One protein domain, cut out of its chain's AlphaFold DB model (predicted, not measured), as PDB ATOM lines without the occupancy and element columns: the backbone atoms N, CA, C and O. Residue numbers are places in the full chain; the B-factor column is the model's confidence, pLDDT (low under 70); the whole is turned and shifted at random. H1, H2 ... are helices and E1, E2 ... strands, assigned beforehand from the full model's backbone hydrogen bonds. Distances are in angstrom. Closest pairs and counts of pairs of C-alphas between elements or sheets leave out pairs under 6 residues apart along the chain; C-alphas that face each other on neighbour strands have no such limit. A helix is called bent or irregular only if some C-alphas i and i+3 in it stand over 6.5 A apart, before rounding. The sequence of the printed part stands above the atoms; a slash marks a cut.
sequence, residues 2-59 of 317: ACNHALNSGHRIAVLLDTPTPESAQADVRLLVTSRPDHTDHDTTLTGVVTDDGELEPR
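AT A GLANCE: This is residues 2 to 59 of the 317 residues of an uncharacterized protein of Paraburkholderia sp. BL9I2N2 (UniProt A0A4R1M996). An open frame, largely of loops: the one longer helix, H2, makes one side, the small hairpin E1 and E2 lies away from it, and residues 7 to 21 run from short H1 to H2. Residues 4 to 10 and 35 to 40 stick out. The 58 printed residues hold H1, H2, H3, E1, E2 in that order, mixed, under half in named elements; the sheet E1 - E2 is antiparallel. It is only just compact, close to loose, radius of gyration 12.2 A, spanning 30 by 23 by 20 A.

IN THESE COORDINATES: H1, residues 2 to 6, begins at C-alpha 2 (6.714, 10.101, 51.537). H2, residues 22 to 34, is 19.1 A long and irregular: C-alphas 23 and 26 are 7.9 A apart. H3 is residues 42 to 45, E1 48 to 50, E2 56 to 58, ending at C-alpha 58 (22.313, -4.558, 46.470).

HOW THE PARTS SIT: H1 and H2 are apart. H2 and H3 are close but not clearly touching; their closest C-alphas, Thr 34 and His 42, are 6.9 A apart. H2 is apart from E1 and E2, a hairpin at 158 degrees, with N 49 and O 57 at 2.9 A. In H2, 7 of 9 O i to N i+4 pairs are within hydrogen-bond range; in H1 the one pair is; H3 is too short for one.

THE WHOLE: The C-alphas farthest apart, Asp 38 and Asp 53, are 34.9 A apart. The printed part has no cut; the link H1 to H2 is long. pLDDT is under 70 at residues 2 to 5, 7 to 8 and 37 to 44.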
ATOM      1  N   ALA A   2       5.956  11.235  50.973       66.00
ATOM      2  CA  ALA A   2       6.714  10.101  51.537       66.00
ATOM      3  C   ALA A   2       8.189  10.418  51.881       66.00
ATOM      4  O   ALA A   2       8.619  10.168  53.003       66.00
ATOM      5  N   CYS A   3       8.932  11.074  50.980       66.75
ATOM      6  CA  CYS A   3      10.334  11.439  51.240       66.75
ATOM      7  C   CYS A   3      10.522  12.436  52.389       66.75
ATOM      8  O   CYS A   3      11.502  12.343  53.116       66.75
ATOM      9  N   ASN A   4       9.567  13.343  52.603       68.62
ATOM     10  CA  ASN A   4       9.633  14.285  53.722       68.62
ATOM     11  C   ASN A   4       9.339  13.585  55.059       68.62
ATOM     12  O   ASN A   4       9.913  13.958  56.074       68.62
ATOM     13  N   HIS A   5       8.487  12.553  55.066       69.81
ATOM     14  CA  HIS A   5       8.229  11.739  56.263       69.81
ATOM     15  C   HIS A   5       9.396  10.802  56.605       69.81
ATOM     16  O   HIS A   5       9.670  10.547  57.778       69.81
ATOM     17  N   ALA A   6      10.114  10.319  55.592       72.12
ATOM     18  CA  ALA A   6      11.318   9.517  55.776       72.12
ATOM     19  C   ALA A   6      12.516  10.333  56.302       72.12
ATOM     20  O   ALA A   6      13.412   9.763  56.919       72.12
ATOM     21  N   LEU A   7      12.511  11.660  56.095       65.44
ATOM     22  CA  LEU A   7      13.680  12.543  56.223       65.44
ATOM     23  C   LEU A   7      14.372  12.547  57.599       65.44
ATOM     24  O   LEU A   7      15.508  12.979  57.679       65.44
ATOM     25  N   ASN A   8      13.762  12.038  58.667       69.00
ATOM     26  CA  ASN A   8      14.415  11.894  59.979       69.00
ATOM     27  C   ASN A   8      14.007  10.607  60.711       69.00
ATOM     28  O   ASN A   8      14.186  10.487  61.919       69.00
ATOM     29  N   SER A   9      13.395   9.658  60.003       76.81
ATOM     30  CA  SER A   9      12.781   8.474  60.613       76.81
ATOM     31  C   SER A   9      13.515   7.171  60.286       76.81
ATOM     32  O   SER A   9      13.052   6.105  60.676       76.81
ATOM     33  N   GLY A  10      14.644   7.242  59.570       71.25
ATOM     34  CA  GLY A  10      15.467   6.079  59.209       71.25
ATOM     35  C   GLY A  10      14.822   5.128  58.194       71.25
ATOM     36  O   GLY A  10      15.385   4.076  57.899       71.25
ATOM     37  N   HIS A  11      13.651   5.478  57.652       80.44
ATOM     38  CA  HIS A  11      12.966   4.667  56.653       80.44
ATOM     39  C   HIS A  11      13.704   4.702  55.314       80.44
ATOM     40  O   HIS A  11      14.143   5.756  54.852       80.44
ATOM     41  N   ARG A  12      13.771   3.541  54.659       78.69
ATOM     42  CA  ARG A  12      14.213   3.418  53.268       78.69
ATOM     43  C   ARG A  12      13.035   3.654  52.331       78.69
ATOM     44  O   ARG A  12      11.897   3.333  52.666       78.69
ATOM     45  N   ILE A  13      13.316   4.211  51.158       82.81
ATOM     46  CA  ILE A  13      12.302   4.537  50.155       82.81
ATOM     47  C   ILE A  13      12.683   3.863  48.845       82.81
ATOM     48  O   ILE A  13      13.806   4.027  48.374       82.81
ATOM     49  N   ALA A  14      11.730   3.161  48.242       86.00
ATOM     50  CA  ALA A  14      11.807   2.779  46.841       86.00
ATOM     51  C   ALA A  14      11.254   3.923  45.983       86.00
ATOM     52  O   ALA A  14      10.163   4.436  46.248       86.00
ATOM     53  N   VAL A  15      12.009   4.341  44.969       84.31
ATOM     54  CA  VAL A  15      11.584   5.378  44.025       84.31
ATOM     55  C   VAL A  15      11.249   4.707  42.704       84.31
ATOM     56  O   VAL A  15      12.129   4.147  42.055       84.31
ATOM     57  N   LEU A  16       9.979   4.777  42.310       85.94
ATOM     58  CA  LEU A  16       9.555   4.394  40.969       85.94
ATOM     59  C   LEU A  16       9.875   5.536  40.002       85.94
ATOM     60  O   LEU A  16       9.532   6.690  40.269       85.94
ATOM     61  N   LEU A  17      10.534   5.204  38.896       85.69
ATOM     62  CA  LEU A  17      10.958   6.161  37.882       85.69
ATOM     63  C   LEU A  17      10.218   5.870  36.586       85.69
ATOM     64  O   LEU A  17      10.351   4.789  36.021       85.69
ATOM     65  N   ASP A  18       9.480   6.860  36.113       85.25
ATOM     66  CA  ASP A  18       9.044   6.918  34.728       85.25
ATOM     67  C   ASP A  18      10.100   7.744  33.976       85.25
ATOM     68  O   ASP A  18      10.377   8.887  34.338       85.25
ATOM     69  N   THR A  19      10.795   7.139  33.015       87.06
ATOM     70  CA  THR A  19      11.919   7.774  32.314       87.06
ATOM     71  C   THR A  19      12.014   7.265  30.878       87.06
ATOM     72  O   THR A  19      11.822   6.069  30.651       87.06
ATOM     73  N   PRO A  20      12.353   8.128  29.902       87.69
ATOM     74  CA  PRO A  20      12.577   7.697  28.523       87.69
ATOM     75  C   PRO A  20      13.842   6.839  28.352       87.69
ATOM     76  O   PRO A  20      14.021   6.250  27.291       87.69
ATOM     77  N   THR A  21      14.711   6.766  29.368       88.88
ATOM     78  CA  THR A  21      15.988   6.033  29.319       88.88
ATOM     79  C   THR A  21      16.135   5.057  30.497       88.88
ATOM     80  O   THR A  21      16.968   5.283  31.388       88.88
ATOM     81  N   PRO A  22      15.308   3.995  30.575       89.50
ATOM     82  CA  PRO A  22      15.300   3.056  31.703       89.50
ATOM     83  C   PRO A  22      16.658   2.379  31.938       89.50
ATOM     84  O   PRO A  22      17.057   2.161  33.080       89.50
ATOM     85  N   GLU A  23      17.419   2.126  30.876       88.44
ATOM     86  CA  GLU A  23      18.755   1.522  30.919       88.44
ATOM     87  C   GLU A  23      19.813   2.389  31.619       88.44
ATOM     88  O   GLU A  23      20.856   1.886  32.034       88.44
ATOM     89  N   SER A  24      19.553   3.689  31.769       89.00
ATOM     90  CA  SER A  24      20.455   4.645  32.425       89.00
ATOM     91  C   SER A  24      19.853   5.293  33.676       89.00
ATOM     92  O   SER A  24      20.472   6.180  34.271       89.00
ATOM     93  N   ALA A  25      18.702   4.792  34.137       90.19
ATOM     94  CA  ALA A  25      17.951   5.340  35.260       90.19
ATOM     95  C   ALA A  25      18.783   5.448  36.549       90.19
ATOM     96  O   ALA A  25      18.694   6.440  37.267       90.19
ATOM     97  N   GLN A  26      19.648   4.471  36.837       90.31
ATOM     98  CA  GLN A  26      20.486   4.495  38.041       90.31
ATOM     99  C   GLN A  26      21.505   5.640  37.993       90.31
ATOM    100  O   GLN A  26      21.811   6.248  39.019       90.31
ATOM    101  N   ALA A  27      22.032   5.962  36.809       90.56
ATOM    102  CA  ALA A  27      22.964   7.071  36.650       90.56
ATOM    103  C   ALA A  27      22.261   8.425  36.817       90.56
ATOM    104  O   ALA A  27      22.826   9.318  37.447       90.56
ATOM    105  N   ASP A  28      21.017   8.551  36.345       90.19
ATOM    106  CA  ASP A  28      20.197   9.747  36.567       90.19
ATOM    107  C   ASP A  28      19.795   9.905  38.045       90.19
ATOM    108  O   ASP A  28      19.861  11.006  38.589       90.19
ATOM    109  N   VAL A  29      19.461   8.812  38.742       89.94
ATOM    110  CA  VAL A  29      19.215   8.836  40.198       89.94
ATOM    111  C   VAL A  29      20.462   9.261  40.955       89.94
ATOM    112  O   VAL A  29      20.381  10.116  41.837       89.94
ATOM    113  N   ARG A  30      21.625   8.697  40.600       89.06
ATOM    114  CA  ARG A  30      22.899   9.113  41.191       89.06
ATOM    115  C   ARG A  30      23.110  10.609  40.988       89.06
ATOM    116  O   ARG A  30      23.386  11.293  41.964       89.06
ATOM    117  N   LEU A  31      22.908  11.118  39.770       88.94
ATOM    118  CA  LEU A  31      23.015  12.547  39.463       88.94
ATOM    119  C   LEU A  31      22.055  13.400  40.307       88.94
ATOM    120  O   LEU A  31      22.448  14.439  40.833       88.94
ATOM    121  N   LEU A  32      20.804  12.969  40.474       86.31
ATOM    122  CA  LEU A  32      19.806  13.676  41.282       86.31
ATOM    123  C   LEU A  32      20.202  13.757  42.764       86.31
ATOM    124  O   LEU A  32      19.919  14.753  43.430       86.31
ATOM    125  N   VAL A  33      20.851  12.718  43.285       84.44
ATOM    126  CA  VAL A  33      21.347  12.690  44.665       84.44
ATOM    127  C   VAL A  33      22.613  13.535  44.815       84.44
ATOM    128  O   VAL A  33      22.706  14.325  45.754       84.44
ATOM    129  N   THR A  34      23.561  13.432  43.879       82.88
ATOM    130  CA  THR A  34      24.855  14.133  43.949       82.88
ATOM    131  C   THR A  34      24.775  15.615  43.582       82.88
ATOM    132  O   THR A  34      25.657  16.376  43.955       82.88
ATOM    133  N   SER A  35      23.733  16.050  42.869       79.75
ATOM    134  CA  SER A  35      23.534  17.457  42.478       79.75
ATOM    135  C   SER A  35      22.985  18.350  43.598       79.75
ATOM    136  O   SER A  35      22.808  19.554  43.395       79.75
ATOM    137  N   ARG A  36      22.707  17.798  44.787       76.56
ATOM    138  CA  ARG A  36      22.215  18.578  45.926       76.56
ATOM    139  C   ARG A  36      23.352  19.343  46.613       76.56
ATOM    140  O   ARG A  36      24.368  18.729  46.937       76.56
ATOM    141  N   PRO A  37      23.164  20.643  46.912       68.62
ATOM    142  CA  PRO A  37      24.076  21.377  47.782       68.62
ATOM    143  C   PRO A  37      24.224  20.654  49.127       68.62
ATOM    144  O   PRO A  37      23.240  20.137  49.656       68.62
ATOM    145  N   ASP A  38      25.447  20.606  49.655       68.44
ATOM    146  CA  ASP A  38      25.786  20.080  50.989       68.44
ATOM    147  C   ASP A  38      25.575  18.567  51.210       68.44
ATOM    148  O   ASP A  38      25.621  18.090  52.345       68.44
ATOM    149  N   HIS A  39      25.377  17.774  50.150       65.44
ATOM    150  CA  HIS A  39      25.272  16.321  50.281       65.44
ATOM    151  C   HIS A  39      26.655  15.648  50.271       65.44
ATOM    152  O   HIS A  39      27.369  15.703  49.273       65.44
ATOM    153  N   THR A  40      27.024  14.996  51.376       59.91
ATOM    154  CA  THR A  40      28.378  14.449  51.594       59.91
ATOM    155  C   THR A  40      28.473  12.922  51.565       59.91
ATOM    156  O   THR A  40      29.581  12.401  51.631       59.91
ATOM    157  N   ASP A  41      27.350  12.194  51.497       61.59
ATOM    158  CA  ASP A  41      27.334  10.728  51.630       61.59
ATOM    159  C   ASP A  41      26.658  10.033  50.436       61.59
ATOM    160  O   ASP A  41      25.452   9.768  50.412       61.59
ATOM    161  N   HIS A  42      27.469   9.766  49.412       59.94
ATOM    162  CA  HIS A  42      27.039   9.161  48.151       59.94
ATOM    163  C   HIS A  42      26.906   7.634  48.220       59.94
ATOM    164  O   HIS A  42      26.100   7.066  47.482       59.94
ATOM    165  N   ASP A  43      27.658   6.982  49.110       51.50
ATOM    166  CA  ASP A  43      27.799   5.524  49.124       51.50
ATOM    167  C   ASP A  43      26.795   4.838  50.065       51.50
ATOM    168  O   ASP A  43      26.451   3.680  49.833       51.50
ATOM    169  N   THR A  44      26.252   5.531  51.081       59.06
ATOM    170  CA  THR A  44      25.229   4.936  51.971       59.06
ATOM    171  C   THR A  44      23.785   5.207  51.535       59.06
ATOM    172  O   THR A  44      22.882   4.444  51.889       59.06
ATOM    173  N   THR A  45      23.548   6.255  50.735       74.06
ATOM    174  CA  THR A  45      22.190   6.698  50.359       74.06
ATOM    175  C   THR A  45      21.558   5.832  49.257       74.06
ATOM    176  O   THR A  45      20.336   5.683  49.207       74.06
ATOM    177  N   LEU A  46      22.366   5.236  48.374       85.75
ATOM    178  CA  LEU A  46      21.905   4.477  47.206       85.75
ATOM    179  C   LEU A  46      22.231   2.987  47.356       85.75
ATOM    180  O   LEU A  46      23.332   2.543  47.052       85.75
ATOM    181  N   THR A  47      21.261   2.207  47.841       85.12
ATOM    182  CA  THR A  47      21.504   0.822  48.283       85.12
ATOM    183  C   THR A  47      21.444  -0.226  47.165       85.12
ATOM    184  O   THR A  47      22.184  -1.206  47.208       85.12
ATOM    185  N   GLY A  48      20.553  -0.072  46.184       89.50
ATOM    186  CA  GLY A  48      20.274  -1.148  45.231       89.50
ATOM    187  C   GLY A  48      19.046  -0.909  44.361       89.50
ATOM    188  O   GLY A  48      18.535   0.210  44.293       89.50
ATOM    189  N   VAL A  49      18.579  -1.966  43.699       90.62
ATOM    190  CA  VAL A  49      17.374  -1.969  42.858       90.62
ATOM    191  C   VAL A  49      16.336  -2.885  43.497       90.62
ATOM    192  O   VAL A  49      16.687  -3.924  44.046       90.62
ATOM    193  N   VAL A  50      15.069  -2.479  43.464       90.19
ATOM    194  CA  VAL A  50      13.960  -3.343  43.882       90.19
ATOM    195  C   VAL A  50      13.518  -4.157  42.669       90.19
ATOM    196  O   VAL A  50      13.239  -3.565  41.626       90.19
ATOM    197  N   THR A  51      13.506  -5.482  42.792       89.00
ATOM    198  CA  THR A  51      13.084  -6.412  41.737       89.00
ATOM    199  C   THR A  51      11.564  -6.432  41.589       89.00
ATOM    200  O   THR A  51      10.835  -5.916  42.440       89.00
ATOM    201  N   ASP A  52      11.073  -7.067  40.526       87.25
ATOM    202  CA  ASP A  52       9.634  -7.246  40.294       87.25
ATOM    203  C   ASP A  52       8.949  -8.047  41.422       87.25
ATOM    204  O   ASP A  52       7.774  -7.826  41.712       87.25
ATOM    205  N   ASP A  53       9.705  -8.905  42.120       90.38
ATOM    206  CA  ASP A  53       9.252  -9.669  43.291       90.38
ATOM    207  C   ASP A  53       9.243  -8.837  44.592       90.38
ATOM    208  O   ASP A  53       8.851  -9.316  45.657       90.38
ATOM    209  N   GLY A  54       9.661  -7.569  44.521       86.44
ATOM    210  CA  GLY A  54       9.736  -6.654  45.660       86.44
ATOM    211  C   GLY A  54      10.985  -6.832  46.528       86.44
ATOM    212  O   GLY A  54      11.070  -6.225  47.600       86.44
ATOM    213  N   GLU A  55      11.958  -7.630  46.089       91.12
ATOM    214  CA  GLU A  55      13.210  -7.850  46.812       91.12
ATOM    215  C   GLU A  55      14.232  -6.750  46.503       91.12
ATOM    216  O   GLU A  55      14.321  -6.248  45.387       91.12
ATOM    217  N   LEU A  56      15.025  -6.355  47.503       90.38
ATOM    218  CA  LEU A  56      16.118  -5.405  47.309       90.38
ATOM    219  C   LEU A  56      17.388  -6.155  46.908       90.38
ATOM    220  O   LEU A  56      17.989  -6.835  47.740       90.38
ATOM    221  N   GLU A  57      17.852  -5.930  45.687       92.56
ATOM    222  CA  GLU A  57      19.158  -6.380  45.218       92.56
ATOM    223  C   GLU A  57      20.212  -5.282  45.424       92.56
ATOM    224  O   GLU A  57      20.129  -4.216  44.798       92.56
ATOM    225  N   PRO A  58      21.220  -5.502  46.291       90.75
ATOM    226  CA  PRO A  58      22.313  -4.558  46.470       90.75
ATOM    227  C   PRO A  58      23.105  -4.366  45.176       90.75
ATOM    228  O   PRO A  58      23.346  -5.317  44.431       90.75
ATOM    229  N   ARG A  59      23.570  -3.140  44.925       88.81
ATOM    230  CA  ARG A  59      24.301  -2.813  43.694       88.81
ATOM    231  C   ARG A  59      25.544  -1.974  43.971       88.81
ATOM    232  O   ARG A  59      25.446  -0.874  44.508       88.81
TER     233      ARG A  59